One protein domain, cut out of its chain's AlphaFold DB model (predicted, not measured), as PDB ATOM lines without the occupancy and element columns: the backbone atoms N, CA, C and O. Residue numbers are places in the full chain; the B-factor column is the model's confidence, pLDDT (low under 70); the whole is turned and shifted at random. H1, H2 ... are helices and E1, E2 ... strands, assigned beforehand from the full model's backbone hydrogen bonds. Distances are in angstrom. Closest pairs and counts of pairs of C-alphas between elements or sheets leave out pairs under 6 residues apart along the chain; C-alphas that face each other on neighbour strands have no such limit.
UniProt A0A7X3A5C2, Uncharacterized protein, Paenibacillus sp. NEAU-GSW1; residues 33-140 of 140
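Overview. This is residues 33 to 140 of the 140 residues of an uncharacterized protein of Paenibacillus sp. NEAU-GSW1 (UniProt A0A7X3A5C2). A twisted antiparallel sheet, E1 E2 E3 E4 in order, curls round one helix, H1; a 34-residue stretch links E3 to the short edge strand E4. The printed part has 108 residues, with two named helices and four strands, H1 E1 H2 E2 E3 E4, class mixed, under half in named elements. It is compact, radius of gyration of the C-alphas 14.0 A, spanning 40 by 31 by 26 A.

Along the chain. H1, residues 33 to 47, 21.4 A, begins at C-alpha 33 (-98.611, 120.486, -68.571). E1, 50 to 58, 21.4 A, bends by 64 degrees at residue 53. H2 is 64 to 67, 6.5 A; E2 80 to 89, 27.1 A; E3 92 to 101, 29.0 A; E4 136 to 139, 9.8 A, ending at C-alpha 139 (-89.985, 99.726, -57.508).

Arrangement. H1 is on one face of the sheet, two layers, helix over sheet; its closest C-alphas to E3 are His 37 and Gly 100, 5.9 A. H2 only grazes the sheet with residues 64 to 65. N 56 and O 84 of antiparallel E1 and E2 are 2.9 A apart. E2 E3 E4 form a meander, antiparallel neighbours in turn, two hairpins: N 85 and O 96, 2.8 A; N 97 and O 137, 2.8 A. Every O i to N i+4 pair of H1 is within hydrogen-bond range; H2 is too short for one.

Size, cuts and confidence. The printed part has no cut; links H2 to E2 and E3 to E4 are long. Mean pLDDT of the printed part is 79.0, with 35 residues under 70, among them 67 to 78 and 126 to 133.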
ATOM      1  N   GLY A  33     -98.884 121.931 -68.515       64.69
ATOM      2  CA  GLY A  33     -98.611 120.486 -68.571       64.69
ATOM      3  C   GLY A  33     -97.822 119.964 -67.364       64.69
ATOM      4  O   GLY A  33     -98.227 118.995 -66.727       64.69
ATOM      5  N   GLU A  34     -96.751 120.657 -66.972       69.12
ATOM      6  CA  GLU A  34     -95.899 120.230 -65.850       69.12
ATOM      7  C   GLU A  34     -96.630 120.218 -64.502       69.12
ATOM      8  O   GLU A  34     -96.391 119.338 -63.671       69.12
ATOM      9  N   SER A  35     -97.525 121.183 -64.267       75.31
ATOM     10  CA  SER A  35     -98.316 121.217 -63.032       75.31
ATOM     11  C   SER A  35     -99.281 120.039 -62.937       75.31
ATOM     12  O   SER A  35     -99.421 119.467 -61.860       75.31
ATOM     13  N   LEU A  36     -99.883 119.636 -64.062       80.56
ATOM     14  CA  LEU A  36    -100.824 118.514 -64.105       80.56
ATOM     15  C   LEU A  36    -100.123 117.183 -63.814       80.56
ATOM     16  O   LEU A  36    -100.637 116.365 -63.059       80.56
ATOM     17  N   HIS A  37     -98.914 116.995 -64.350       86.06
ATOM     18  CA  HIS A  37     -98.101 115.813 -64.062       86.06
ATOM     19  C   HIS A  37     -97.769 115.692 -62.575       86.06
ATOM     20  O   HIS A  37     -97.905 114.620 -61.993       86.06
ATOM     21  N   LYS A  38     -97.347 116.793 -61.944       88.44
ATOM     22  CA  LYS A  38     -97.037 116.791 -60.512       88.44
ATOM     23  C   LYS A  38     -98.277 116.507 -59.673       88.44
ATOM     24  O   LYS A  38     -98.188 115.711 -58.747       88.44
ATOM     25  N   GLU A  39     -99.414 117.118 -59.996       89.38
ATOM     26  CA  GLU A  39    -100.682 116.872 -59.299       89.38
ATOM     27  C   GLU A  39    -101.094 115.396 -59.371       89.38
ATOM     28  O   GLU A  39    -101.404 114.800 -58.340       89.38
ATOM     29  N   GLU A  40    -101.002 114.781 -60.555       89.50
ATOM     30  CA  GLU A  40    -101.241 113.347 -60.733       89.50
ATOM     31  C   GLU A  40    -100.284 112.508 -59.879       89.50
ATOM     32  O   GLU A  40    -100.731 111.615 -59.161       89.50
ATOM     33  N   ILE A  41     -98.985 112.831 -59.889       92.62
ATOM     34  CA  ILE A  41     -97.988 112.133 -59.069       92.62
ATOM     35  C   ILE A  41     -98.354 112.192 -57.585       92.62
ATOM     36  O   ILE A  41     -98.393 111.157 -56.917       92.62
ATOM     37  N   TYR A  42     -98.629 113.388 -57.060       94.62
ATOM     38  CA  TYR A  42     -98.997 113.558 -55.654       94.62
ATOM     39  C   TYR A  42    -100.265 112.778 -55.316       94.62
ATOM     40  O   TYR A  42    -100.301 112.091 -54.295       94.62
ATOM     41  N   HIS A  43    -101.279 112.842 -56.177       93.75
ATOM     42  CA  HIS A  43    -102.542 112.146 -55.971       93.75
ATOM     43  C   HIS A  43    -102.361 110.620 -55.956       93.75
ATOM     44  O   HIS A  43    -102.812 109.964 -55.020       93.75
ATOM     45  N   THR A  44    -101.657 110.045 -56.935       92.69
ATOM     46  CA  THR A  44    -101.423 108.593 -57.016       92.69
ATOM     47  C   THR A  44    -100.617 108.070 -55.827       92.69
ATOM     48  O   THR A  44    -100.942 107.021 -55.272       92.69
ATOM     49  N   ILE A  45     -99.585 108.799 -55.395       94.06
ATOM     50  CA  ILE A  45     -98.786 108.409 -54.226       94.06
ATOM     51  C   ILE A  45     -99.610 108.533 -52.936       94.06
ATOM     52  O   ILE A  45     -99.579 107.625 -52.105       94.06
ATOM     53  N   ALA A  46    -100.416 109.589 -52.797       94.38
ATOM     54  CA  ALA A  46    -101.313 109.757 -51.655       94.38
ATOM     55  C   ALA A  46    -102.372 108.642 -51.576       94.38
ATOM     56  O   ALA A  46    -102.645 108.137 -50.490       94.38
ATOM     57  N   GLN A  47    -102.916 108.188 -52.712       94.12
ATOM     58  CA  GLN A  47    -103.840 107.044 -52.770       94.12
ATOM     59  C   GLN A  47    -103.212 105.732 -52.280       94.12
ATOM     60  O   GLN A  47    -103.925 104.843 -51.818       94.12
ATOM     61  N   LYS A  48    -101.882 105.611 -52.348       91.75
ATOM     62  CA  LYS A  48    -101.124 104.483 -51.792       91.75
ATOM     63  C   LYS A  48    -100.719 104.695 -50.323       91.75
ATOM     64  O   LYS A  48     -99.901 103.936 -49.814       91.75
ATOM     65  N   ASN A  49    -101.271 105.702 -49.638       94.31
ATOM     66  CA  ASN A  49    -100.858 106.148 -48.299       94.31
ATOM     67  C   ASN A  49     -99.378 106.564 -48.220       94.31
ATOM     68  O   ASN A  49     -98.734 106.415 -47.180       94.31
ATOM     69  N   GLY A  50     -98.831 107.068 -49.327       93.88
ATOM     70  CA  GLY A  50     -97.463 107.557 -49.403       93.88
ATOM     71  C   GLY A  50     -97.351 109.075 -49.354       93.88
ATOM     72  O   GLY A  50     -98.325 109.804 -49.534       93.88
ATOM     73  N   SER A  51     -96.123 109.553 -49.168       96.19
ATOM     74  CA  SER A  51     -95.759 110.964 -49.296       96.19
ATOM     75  C   SER A  51     -94.593 111.126 -50.262       96.19
ATOM     76  O   SER A  51     -93.596 110.413 -50.173       96.19
ATOM     77  N   VAL A  52     -94.707 112.066 -51.196       96.56
ATOM     78  CA  VAL A  52     -93.647 112.358 -52.165       96.56
ATOM     79  C   VAL A  52     -92.550 113.182 -51.496       96.56
ATOM     80  O   VAL A  52     -92.814 114.262 -50.971       96.56
ATOM     81  N   VAL A  53     -91.310 112.703 -51.574       96.31
ATOM     82  CA  VAL A  53     -90.115 113.397 -51.071       96.31
ATOM     83  C   VAL A  53     -89.488 114.246 -52.171       96.31
ATOM     84  O   VAL A  53     -89.151 115.409 -51.954       96.31
ATOM     85  N   LYS A  54     -89.329 113.672 -53.369       95.62
ATOM     86  CA  LYS A  54     -88.655 114.336 -54.489       95.62
ATOM     87  C   LYS A  54     -89.218 113.877 -55.825       95.62
ATOM     88  O   LYS A  54     -89.417 112.689 -56.039       95.62
ATOM     89  N   ILE A  55     -89.404 114.824 -56.741       95.25
ATOM     90  CA  ILE A  55     -89.728 114.566 -58.148       95.25
ATOM     91  C   ILE A  55     -88.595 115.154 -58.982       95.25
ATOM     92  O   ILE A  55     -88.298 116.344 -58.863       95.25
ATOM     93  N   THR A  56     -87.965 114.332 -59.816       94.00
ATOM     94  CA  THR A  56     -86.879 114.748 -60.709       94.00
ATOM     95  C   THR A  56     -87.255 114.400 -62.138       94.00
ATOM     96  O   THR A  56     -87.582 113.252 -62.417       94.00
ATOM     97  N   GLU A  57     -87.217 115.376 -63.041       91.06
ATOM     98  CA  GLU A  57     -87.345 115.103 -64.472       91.06
ATOM     99  C   GLU A  57     -86.071 114.428 -64.988       91.06
ATOM    100  O   GLU A  57     -84.957 114.856 -64.681       91.06
ATOM    101  N   VAL A  58     -86.243 113.359 -65.756       90.69
ATOM    102  CA  VAL A  58     -85.170 112.491 -66.247       90.69
ATOM    103  C   VAL A  58     -85.349 112.234 -67.738       90.69
ATOM    104  O   VAL A  58     -86.434 112.402 -68.297       90.69
ATOM    105  N   LYS A  59     -84.274 111.828 -68.413       86.81
ATOM    106  CA  LYS A  59     -84.346 111.442 -69.824       86.81
ATOM    107  C   LYS A  59     -84.809 109.997 -69.947       86.81
ATOM    108  O   LYS A  59     -84.555 109.205 -69.047       86.81
ATOM    109  N   LEU A  60     -85.426 109.644 -71.080       83.94
ATOM    110  CA  LEU A  60     -85.889 108.277 -71.350       83.94
ATOM    111  C   LEU A  60     -84.777 107.255 -71.096       83.94
ATOM    112  O   LEU A  60     -85.055 106.226 -70.495       83.94
ATOM    113  N   GLU A  61     -83.540 107.551 -71.513       84.69
ATOM    114  CA  GLU A  61     -82.379 106.661 -71.387       84.69
ATOM    115  C   GLU A  61     -82.056 106.257 -69.943       84.69
ATOM    116  O   GLU A  61     -81.511 105.176 -69.734       84.69
ATOM    117  N   ASP A  62     -82.433 107.091 -68.975       87.38
ATOM    118  CA  ASP A  62     -82.187 106.886 -67.547       87.38
ATOM    119  C   ASP A  62     -83.394 106.238 -66.840       87.38
ATOM    120  O   ASP A  62     -83.450 106.205 -65.612       87.38
ATOM    121  N   THR A  63     -84.384 105.745 -67.597       86.12
ATOM    122  CA  THR A  63     -85.621 105.158 -67.058       86.12
ATOM    123  C   THR A  63     -85.811 103.689 -67.452       86.12
ATOM    124  O   THR A  63     -85.342 103.250 -68.510       86.12
ATOM    125  N   PRO A  64     -86.592 102.918 -66.673       85.38
ATOM    126  CA  PRO A  64     -86.978 101.558 -67.054       85.38
ATOM    127  C   PRO A  64     -87.870 101.492 -68.311       85.38
ATOM    128  O   PRO A  64     -87.977 100.431 -68.922       85.38
ATOM    129  N   PHE A  65     -88.439 102.613 -68.777       81.12
ATOM    130  CA  PHE A  65     -89.218 102.677 -70.025       81.12
ATOM    131  C   PHE A  65     -88.366 102.493 -71.298       81.12
ATOM    132  O   PHE A  65     -88.899 102.371 -72.404       81.12
ATOM    133  N   THR A  66     -87.032 102.461 -71.187       77.06
ATOM    134  CA  THR A  66     -86.139 102.193 -72.330       77.06
ATOM    135  C   THR A  66     -86.398 100.849 -73.004       77.06
ATOM    136  O   THR A  66     -86.231 100.745 -74.220       77.06
ATOM    137  N   ALA A  67     -86.812  99.831 -72.243       69.50
ATOM    138  CA  ALA A  67     -87.026  98.475 -72.749       69.50
ATOM    139  C   ALA A  67     -88.133  98.404 -73.817       69.50
ATOM    140  O   ALA A  67     -88.149  97.509 -74.668       69.50
ATOM    141  N   THR A  68     -89.056  99.358 -73.777       65.06
ATOM    142  CA  THR A  68     -90.376  99.284 -74.417       65.06
ATOM    143  C   THR A  68     -90.656 100.473 -75.312       65.06
ATOM    144  O   THR A  68     -91.372 100.347 -76.301       65.06
ATOM    145  N   MET A  69     -89.989 101.597 -75.056       69.94
ATOM    146  CA  MET A  69     -90.009 102.780 -75.909       69.94
ATOM    147  C   MET A  69     -88.765 102.881 -76.801       69.94
ATOM    148  O   MET A  69     -88.364 103.973 -77.200       69.94
ATOM    149  N   GLU A  70     -88.159 101.745 -77.157       64.50
ATOM    150  CA  GLU A  70     -86.957 101.670 -78.000       64.50
ATOM    151  C   GLU A  70     -87.112 102.445 -79.322       64.50
ATOM    152  O   GLU A  70     -86.201 103.153 -79.744       64.50
ATOM    153  N   SER A  71     -88.311 102.425 -79.922       60.41
ATOM    154  CA  SER A  71     -88.649 103.182 -81.140       60.41
ATOM    155  C   SER A  71     -88.616 104.710 -80.969       60.41
ATOM    156  O   SER A  71     -88.588 105.445 -81.963       60.41
ATOM    157  N   ARG A  72     -88.627 105.198 -79.724       63.88
ATOM    158  CA  ARG A  72     -88.533 106.616 -79.355       63.88
ATOM    159  C   ARG A  72     -87.151 107.015 -78.843       63.88
ATOM    160  O   ARG A  72     -86.904 108.209 -78.683       63.88
ATOM    161  N   LYS A  73     -86.233 106.064 -78.649       60.41
ATOM    162  CA  LYS A  73     -84.854 106.351 -78.240       60.41
ATOM    163  C   LYS A  73     -84.188 107.270 -79.269       60.41
ATOM    164  O   LYS A  73     -84.196 106.987 -80.465       60.41
ATOM    165  N   GLY A  74     -83.666 108.411 -78.820       55.44
ATOM    166  CA  GLY A  74     -83.055 109.417 -79.699       55.44
ATOM    167  C   GLY A  74     -84.023 110.229 -80.576       55.44
ATOM    168  O   GLY A  74     -83.567 111.091 -81.331       55.44
ATOM    169  N   ARG A  75     -85.347 110.023 -80.486       57.38
ATOM    170  CA  ARG A  75     -86.328 110.909 -81.133       57.38
ATOM    171  C   ARG A  75     -86.602 112.106 -80.224       57.38
ATOM    172  O   ARG A  75     -87.116 111.953 -79.123       57.38
ATOM    173  N   ARG A  76     -86.327 113.319 -80.716       45.03
ATOM    174  CA  ARG A  76     -86.851 114.567 -80.137       45.03
ATOM    175  C   ARG A  76     -88.356 114.651 -80.419       45.03
ATOM    176  O   ARG A  76     -88.773 115.297 -81.373       45.03
ATOM    177  N   GLY A  77     -89.158 113.938 -79.640       51.19
ATOM    178  CA  GLY A  77     -90.603 114.142 -79.569       51.19
ATOM    179  C   GLY A  77     -90.911 114.870 -78.270       51.19
ATOM    180  O   GLY A  77     -90.759 114.280 -77.207       51.19
ATOM    181  N   ASN A  78     -91.314 116.137 -78.355       55.91
ATOM    182  CA  ASN A  78     -91.574 117.033 -77.216       55.91
ATOM    183  C   ASN A  78     -92.796 116.636 -76.362       55.91
ATOM    184  O   ASN A  78     -93.164 117.351 -75.429       55.91
ATOM    185  N   ASP A  79     -93.419 115.501 -76.663       70.25
ATOM    186  CA  ASP A  79     -94.757 115.169 -76.185       70.25
ATOM    187  C   ASP A  79     -94.719 114.247 -74.964       70.25
ATOM    188  O   ASP A  79     -95.755 113.776 -74.512       70.25
ATOM    189  N   THR A  80     -93.544 113.914 -74.424       77.88
ATOM    190  CA  THR A  80     -93.436 113.025 -73.260       77.88
ATOM    191  C   THR A  80     -92.340 113.489 -72.309       77.88
ATOM    192  O   THR A  80     -91.205 113.696 -72.730       77.88
ATOM    193  N   THR A  81     -92.684 113.604 -71.030       84.50
ATOM    194  CA  THR A  81     -91.754 113.910 -69.942       84.50
ATOM    195  C   THR A  81     -91.700 112.733 -68.982       84.50
ATOM    196  O   THR A  81     -92.734 112.157 -68.633       84.50
ATOM    197  N   PHE A  82     -90.496 112.369 -68.551       88.12
ATOM    198  CA  PHE A  82     -90.277 111.263 -67.630       88.12
ATOM    199  C   PHE A  82     -89.833 111.797 -66.278       88.12
ATOM    200  O   PHE A  82     -89.039 112.732 -66.201       88.12
ATOM    201  N   TYR A  83     -90.332 111.183 -65.213       92.25
ATOM    202  CA  TYR A  83     -90.028 111.587 -63.853       92.25
ATOM    203  C   TYR A  83     -89.577 110.389 -63.031       92.25
ATOM    204  O   TYR A  83     -90.203 109.330 -63.073       92.25
ATOM    205  N   GLN A  84     -88.522 110.591 -62.252       95.06
ATOM    206  CA  GLN A  84     -88.176 109.756 -61.114       95.06
ATOM    207  C   GLN A  84     -88.805 110.369 -59.861       95.06
ATOM    208  O   GLN A  84     -88.630 111.561 -59.584       95.06
ATOM    209  N   ILE A  85     -89.524 109.554 -59.102       96.62
ATOM    210  CA  ILE A  85     -90.208 109.951 -57.877       96.62
ATOM    211  C   ILE A  85     -89.622 109.165 -56.719       96.62
ATOM    212  O   ILE A  85     -89.702 107.943 -56.700       96.62
ATOM    213  N   ILE A  86     -89.075 109.877 -55.743       96.44
ATOM    214  CA  ILE A  86     -88.718 109.320 -54.442       96.44
ATOM    215  C   ILE A  86     -89.893 109.596 -53.511       96.44
ATOM    216  O   ILE A  86     -90.304 110.752 -53.355       96.44
ATOM    217  N   TYR A  87     -90.455 108.549 -52.920       96.00
ATOM    218  CA  TYR A  87     -91.610 108.645 -52.033       96.00
ATOM    219  C   TYR A  87     -91.456 107.732 -50.820       96.00
ATOM    220  O   TYR A  87     -90.673 106.792 -50.835       96.00
ATOM    221  N   VAL A  88     -92.206 108.017 -49.759       95.69
ATOM    222  CA  VAL A  88     -92.192 107.244 -48.517       95.69
ATOM    223  C   VAL A  88     -93.558 106.622 -48.282       95.69
ATOM    224  O   VAL A  88     -94.556 107.340 -48.281       95.69
ATOM    225  N   ILE A  89     -93.602 105.312 -48.043       94.75
ATOM    226  CA  ILE A  89     -94.782 104.584 -47.553       94.75
ATOM    227  C   ILE A  89     -94.365 103.850 -46.282       94.75
ATOM    228  O   ILE A  89     -93.322 103.206 -46.246       94.75
ATOM    229  N   ASN A  90     -95.162 103.956 -45.216       92.19
ATOM    230  CA  ASN A  90     -94.904 103.279 -43.934       92.19
ATOM    231  C   ASN A  90     -93.499 103.532 -43.337       92.19
ATOM    232  O   ASN A  90     -92.980 102.701 -42.597       92.19
ATOM    233  N   GLY A  91     -92.882 104.678 -43.642       91.38
ATOM    234  CA  GLY A  91     -91.544 105.041 -43.162       91.38
ATOM    235  C   GLY A  91     -90.377 104.502 -43.998       91.38
ATOM    236  O   GLY A  91     -89.238 104.855 -43.706       91.38
ATOM    237  N   SER A  92     -90.645 103.716 -45.042       94.69
ATOM    238  CA  SER A  92     -89.643 103.241 -46.001       94.69
ATOM    239  C   SER A  92     -89.625 104.117 -47.247       94.69
ATOM    240  O   SER A  92     -90.679 104.524 -47.734       94.69
ATOM    241  N   GLU A  93     -88.429 104.412 -47.755       95.19
ATOM    242  CA  GLU A  93     -88.236 105.137 -49.012       95.19
ATOM    243  C   GLU A  93     -88.302 104.175 -50.204       95.19
ATOM    244  O   GLU A  93     -87.713 103.097 -50.174       95.19
ATOM    245  N   HIS A  94     -89.009 104.591 -51.249       95.50
ATOM    246  CA  HIS A  94     -89.239 103.847 -52.481       95.50
ATOM    247  C   HIS A  94     -89.036 104.750 -53.697       95.50
ATOM    248  O   HIS A  94     -89.112 105.984 -53.610       95.50
ATOM    249  N   ILE A  95     -88.828 104.121 -54.855       95.50
ATOM    250  CA  ILE A  95     -88.666 104.805 -56.135       95.50
ATOM    251  C   ILE A  95     -89.816 104.412 -57.059       95.50
ATOM    252  O   ILE A  95     -90.159 103.246 -57.212       95.50
ATOM    253  N   ALA A  96     -90.417 105.402 -57.707       95.06
ATOM    254  CA  ALA A  96     -91.336 105.194 -58.814       95.06
ATOM    255  C   ALA A  96     -90.873 105.970 -60.042       95.06
ATOM    256  O   ALA A  96     -90.151 106.966 -59.955       95.06
ATOM    257  N   TRP A  97     -91.346 105.523 -61.195       93.50
ATOM    258  CA  TRP A  97     -91.127 106.160 -62.478       93.50
ATOM    259  C   TRP A  97     -92.470 106.483 -63.102       93.50
ATOM    260  O   TRP A  97     -93.361 105.634 -63.161       93.50
ATOM    261  N   PHE A  98     -92.597 107.714 -63.578       91.31
ATOM    262  CA  PHE A  98     -93.821 108.210 -64.184       91.31
ATOM    263  C   PHE A  98     -93.552 108.777 -65.571       91.31
ATOM    264  O   PHE A  98     -92.591 109.522 -65.785       91.31
ATOM    265  N   ARG A  99     -94.448 108.457 -66.503       87.44
ATOM    266  CA  ARG A  99     -94.461 108.996 -67.861       87.44
ATOM    267  C   ARG A  99     -95.654 109.936 -68.062       87.44
ATOM    268  O   ARG A  99     -96.798 109.494 -68.213       87.44
ATOM    269  N   GLY A 100     -95.371 111.232 -68.132       83.75
ATOM    270  CA  GLY A 100     -96.329 112.281 -68.480       83.75
ATOM    271  C   GLY A 100     -96.346 112.561 -69.983       83.75
ATOM    272  O   GLY A 100     -95.299 112.510 -70.626       83.75
ATOM    273  N   VAL A 101     -97.515 112.854 -70.553       78.38
ATOM    274  CA  VAL A 101     -97.653 113.225 -71.971       78.38
ATOM    275  C   VAL A 101     -97.955 114.720 -72.060       78.38
ATOM    276  O   VAL A 101     -99.016 115.166 -71.625       78.38
ATOM    277  N   ASN A 102     -97.042 115.496 -72.644       72.31
ATOM    278  CA  ASN A 102     -97.187 116.946 -72.758       72.31
ATOM    279  C   ASN A 102     -98.230 117.307 -73.820       72.31
ATOM    280  O   ASN A 102     -98.086 116.948 -74.987       72.31
ATOM    281  N   GLY A 103     -99.247 118.076 -73.434       61.53
ATOM    282  CA  GLY A 103    -100.193 118.656 -74.379       61.53
ATOM    283  C   GLY A 103    -101.442 119.247 -73.713       61.53
ATOM    284  O   GLY A 103    -101.910 118.747 -72.697       61.53
ATOM    285  N   PRO A 104    -102.039 120.306 -74.286       52.53
ATOM    286  CA  PRO A 104    -103.253 120.929 -73.743       52.53
ATOM    287  C   PRO A 104    -104.515 120.051 -73.862       52.53
ATOM    288  O   PRO A 104    -105.539 120.367 -73.262       52.53
ATOM    289  N   TYR A 105    -104.447 118.960 -74.632       55.25
ATOM    290  CA  TYR A 105    -105.553 118.024 -74.881       55.25
ATOM    291  C   TYR A 105    -105.137 116.559 -74.724       55.25
ATOM    292  O   TYR A 105    -105.885 115.656 -75.105       55.25
ATOM    293  N   THR A 106    -103.930 116.303 -74.218       59.78
ATOM    294  CA  THR A 106    -103.440 114.941 -74.051       59.78
ATOM    295  C   THR A 106    -104.144 114.331 -72.854       59.78
ATOM    296  O   THR A 106    -103.911 114.679 -71.701       59.78
ATOM    297  N   GLN A 107    -105.067 113.419 -73.141       55.78
ATOM    298  CA  GLN A 107    -105.520 112.495 -72.123       55.78
ATOM    299  C   GLN A 107    -104.392 111.511 -71.871       55.78
ATOM    300  O   GLN A 107    -103.834 110.918 -72.795       55.78
ATOM    301  N   ASN A 108    -104.096 111.349 -70.598       60.75
ATOM    302  CA  ASN A 108    -103.302 110.278 -70.053       60.75
ATOM    303  C   ASN A 108    -103.906 108.931 -70.448       60.75
ATOM    304  O   ASN A 108    -104.811 108.425 -69.792       60.75
ATOM    305  N   ARG A 109    -103.455 108.397 -71.582       63.19
ATOM    306  CA  ARG A 109    -103.937 107.133 -72.129       63.19
ATOM    307  C   ARG A 109    -102.920 106.049 -71.843       63.19
ATOM    308  O   ARG A 109    -101.719 106.237 -72.035       63.19
ATOM    309  N   GLU A 110    -103.439 104.924 -71.390       72.50
ATOM    310  CA  GLU A 110    -102.737 103.658 -71.292       72.50
ATOM    311  C   GLU A 110    -103.381 102.711 -72.302       72.50
ATOM    312  O   GLU A 110    -104.576 102.812 -72.591       72.50
ATOM    313  N   THR A 111    -102.586 101.826 -72.892       69.94
ATOM    314  CA  THR A 111    -103.122 100.752 -73.722       69.94
ATOM    315  C   THR A 111    -103.707  99.734 -72.764       69.94
ATOM    316  O   THR A 111    -102.969  99.123 -71.991       69.94
ATOM    317  N   THR A 112    -105.022  99.578 -72.807       73.69
ATOM    318  CA  THR A 112    -105.730  98.544 -72.063       73.69
ATOM    319  C   THR A 112    -106.095  97.392 -72.985       73.69
ATOM    320  O   THR A 112    -106.249  97.578 -74.195       73.69
ATOM    321  N   ASP A 113    -106.241  96.199 -72.428       77.38
ATOM    322  CA  ASP A 113    -106.786  95.062 -73.154       77.38
ATOM    323  C   ASP A 113    -108.319  95.168 -73.318       77.38
ATOM    324  O   ASP A 113    -108.937  96.203 -73.046       77.38
ATOM    325  N   ALA A 114    -108.947  94.089 -73.794       76.56
ATOM    326  CA  ALA A 114    -110.397  94.017 -73.977       76.56
ATOM    327  C   ALA A 114    -111.197  94.064 -72.658       76.56
ATOM    328  O   ALA A 114    -112.412  94.259 -72.697       76.56
ATOM    329  N   TYR A 115    -110.534  93.882 -71.516       77.75
ATOM    330  CA  TYR A 115    -111.121  93.862 -70.180       77.75
ATOM    331  C   TYR A 115    -110.877  95.167 -69.413       77.75
ATOM    332  O   TYR A 115    -111.512  95.398 -68.386       77.75
ATOM    333  N   GLY A 116    -110.042  96.059 -69.953       73.44
ATOM    334  CA  GLY A 116    -109.705  97.341 -69.342       73.44
ATOM    335  C   GLY A 116    -108.441  97.295 -68.486       73.44
ATOM    336  O   GLY A 116    -108.105  98.305 -67.868       73.44
ATOM    337  N   ASP A 117    -107.721  96.172 -68.481       77.88
ATOM    338  CA  ASP A 117    -106.469  96.026 -67.751       77.88
ATOM    339  C   ASP A 117    -105.316  96.638 -68.546       77.88
ATOM    340  O   ASP A 117    -105.210  96.470 -69.764       77.88
ATOM    341  N   VAL A 118    -104.439  97.376 -67.860       78.31
ATOM    342  CA  VAL A 118    -103.288  98.035 -68.489       78.31
ATOM    343  C   VAL A 118    -102.312  96.979 -68.989       78.31
ATOM    344  O   VAL A 118    -101.754  96.210 -68.208       78.31
ATOM    345  N   ILE A 119    -102.072  96.973 -70.298       73.00
ATOM    346  CA  ILE A 119    -101.156  96.025 -70.920       73.00
ATOM    347  C   ILE A 119     -99.730  96.389 -70.519       73.00
ATOM    348  O   ILE A 119     -99.248  97.499 -70.772       73.00
ATOM    349  N   GLU A 120     -99.043  95.424 -69.913       68.62
ATOM    350  CA  GLU A 120     -97.663  95.617 -69.509       68.62
ATOM    351  C   GLU A 120     -96.733  95.753 -70.708       68.62
ATOM    352  O   GLU A 120     -96.843  95.081 -71.739       68.62
ATOM    353  N   GLU A 121     -95.774  96.645 -70.520       65.75
ATOM    354  CA  GLU A 121     -94.704  96.952 -71.443       65.75
ATOM    355  C   GLU A 121     -93.647  95.826 -71.393       65.75
ATOM    356  O   GLU A 121     -92.578  95.973 -70.810       65.75
ATOM    357  N   ILE A 122     -93.959  94.682 -72.011       69.56
ATOM    358  CA  ILE A 122     -93.058  93.523 -72.169       69.56
ATOM    359  C   ILE A 122     -92.755  93.246 -73.656       69.56
ATOM    360  O   ILE A 122     -93.536  93.668 -74.521       69.56
ATOM    361  N   PRO A 123     -91.627  92.583 -74.000       69.25
ATOM    362  CA  PRO A 123     -91.223  92.316 -75.387       69.25
ATOM    363  C   PRO A 123     -92.322  91.711 -76.267       69.25
ATOM    364  O   PRO A 123     -92.458  92.085 -77.432       69.25
ATOM    365  N   GLU A 124     -93.141  90.834 -75.696       73.19
ATOM    366  CA  GLU A 124     -94.252  90.137 -76.342       73.19
ATOM    367  C   GLU A 124     -95.360  91.110 -76.775       73.19
ATOM    368  O   GLU A 124     -95.973  90.947 -77.832       73.19
ATOM    369  N   ASN A 125     -95.553  92.185 -76.006       70.31
ATOM    370  CA  ASN A 125     -96.581  93.198 -76.227       70.31
ATOM    371  C   ASN A 125     -96.081  94.397 -77.051       70.31
ATOM    372  O   ASN A 125     -96.876  95.282 -77.373       70.31
ATOM    373  N   LYS A 126     -94.800  94.431 -77.461       67.31
ATOM    374  CA  LYS A 126     -94.215  95.537 -78.256       67.31
ATOM    375  C   LYS A 126     -94.983  95.834 -79.548       67.31
ATOM    376  O   LYS A 126     -94.998  96.970 -80.012       67.31
ATOM    377  N   SER A 127     -95.610  94.825 -80.155       66.81
ATOM    378  CA  SER A 127     -96.393  94.993 -81.389       66.81
ATOM    379  C   SER A 127     -97.751  95.670 -81.155       66.81
ATOM    380  O   SER A 127     -98.283  96.313 -82.066       66.81
ATOM    381  N   ILE A 128     -98.282  95.548 -79.936       66.12
ATOM    382  CA  ILE A 128     -99.573  96.080 -79.491       66.12
ATOM    383  C   ILE A 128     -99.371  97.492 -78.930       66.12
ATOM    384  O   ILE A 128    -100.076  98.429 -79.304       66.12
ATOM    385  N   ILE A 129     -98.340  97.669 -78.101       62.91
ATOM    386  CA  ILE A 129     -97.981  98.939 -77.472       62.91
ATOM    387  C   ILE A 129     -97.145  99.764 -78.452       62.91
ATOM    388  O   ILE A 129     -95.924  99.863 -78.365       62.91
ATOM    389  N   LYS A 130     -97.821 100.362 -79.435       55.25
ATOM    390  CA  LYS A 130     -97.159 101.219 -80.432       55.25
ATOM    391  C   LYS A 130     -96.893 102.634 -79.925       55.25
ATOM    392  O   LYS A 130     -96.001 103.306 -80.442       55.25
ATOM    393  N   GLU A 131     -97.674 103.102 -78.948       55.53
ATOM    394  CA  GLU A 131     -97.698 104.528 -78.601       55.53
ATOM    395  C   GLU A 131     -97.942 104.842 -77.112       55.53
ATOM    396  O   GLU A 131     -97.359 105.806 -76.612       55.53
ATOM    397  N   TYR A 132     -98.726 104.026 -76.393       62.84
ATOM    398  CA  TYR A 132     -99.183 104.322 -75.026       62.84
ATOM    399  C   TYR A 132     -99.109 103.093 -74.103       62.84
ATOM    400  O   TYR A 132    -100.130 102.474 -73.859       62.84
ATOM    401  N   GLY A 133     -97.959 102.663 -73.583       68.31
ATOM    402  CA  GLY A 133     -97.961 101.557 -72.601       68.31
ATOM    403  C   GLY A 133     -98.123 102.030 -71.153       68.31
ATOM    404  O   GLY A 133     -98.651 103.122 -70.929       68.31
ATOM    405  N   LYS A 134     -97.677 101.230 -70.180       74.94
ATOM    406  CA  LYS A 134     -97.764 101.519 -68.736       74.94
ATOM    407  C   LYS A 134     -97.144 102.883 -68.404       74.94
ATOM    408  O   LYS A 134     -96.065 103.211 -68.896       74.94
ATOM    409  N   ARG A 135     -97.815 103.703 -67.590       83.25
ATOM    410  CA  ARG A 135     -97.312 105.047 -67.225       83.25
ATOM    411  C   ARG A 135     -96.613 105.103 -65.883       83.25
ATOM    412  O   ARG A 135     -95.840 106.030 -65.656       83.25
ATOM    413  N   TRP A 136     -96.879 104.122 -65.034       88.12
ATOM    414  CA  TRP A 136     -96.312 104.003 -63.704       88.12
ATOM    415  C   TRP A 136     -95.519 102.711 -63.570       88.12
ATOM    416  O   TRP A 136     -96.024 101.624 -63.850       88.12
ATOM    417  N   ILE A 137     -94.291 102.833 -63.086       88.50
ATOM    418  CA  ILE A 137     -93.482 101.700 -62.641       88.50
ATOM    419  C   ILE A 137     -93.119 101.987 -61.190       88.50
ATOM    420  O   ILE A 137     -92.467 102.990 -60.912       88.50
ATOM    421  N   PHE A 138     -93.584 101.144 -60.275       89.25
ATOM    422  CA  PHE A 138     -93.229 101.206 -58.860       89.25
ATOM    423  C   PHE A 138     -92.133 100.176 -58.610       89.25
ATOM    424  O   PHE A 138     -92.295  99.023 -59.005       89.25
ATOM    425  N   ASP A 139     -91.026 100.612 -58.021       83.12
ATOM    426  CA  ASP A 139     -89.985  99.726 -57.508       83.12
ATOM    427  C   ASP A 139     -90.421  99.340 -56.085       83.12
ATOM    428  O   ASP A 139     -90.440 100.189 -55.185       83.12
ATOM    429  N   GLU A 140     -90.941  98.119 -55.937       65.62
ATOM    430  CA  GLU A 140     -91.480  97.588 -54.673       65.62
ATOM    431  C   GLU A 140     -90.376  97.133 -53.713       65.62
ATOM    432  O   GLU A 140     -89.460  96.399 -54.148       65.62
TER     433      GLU A 140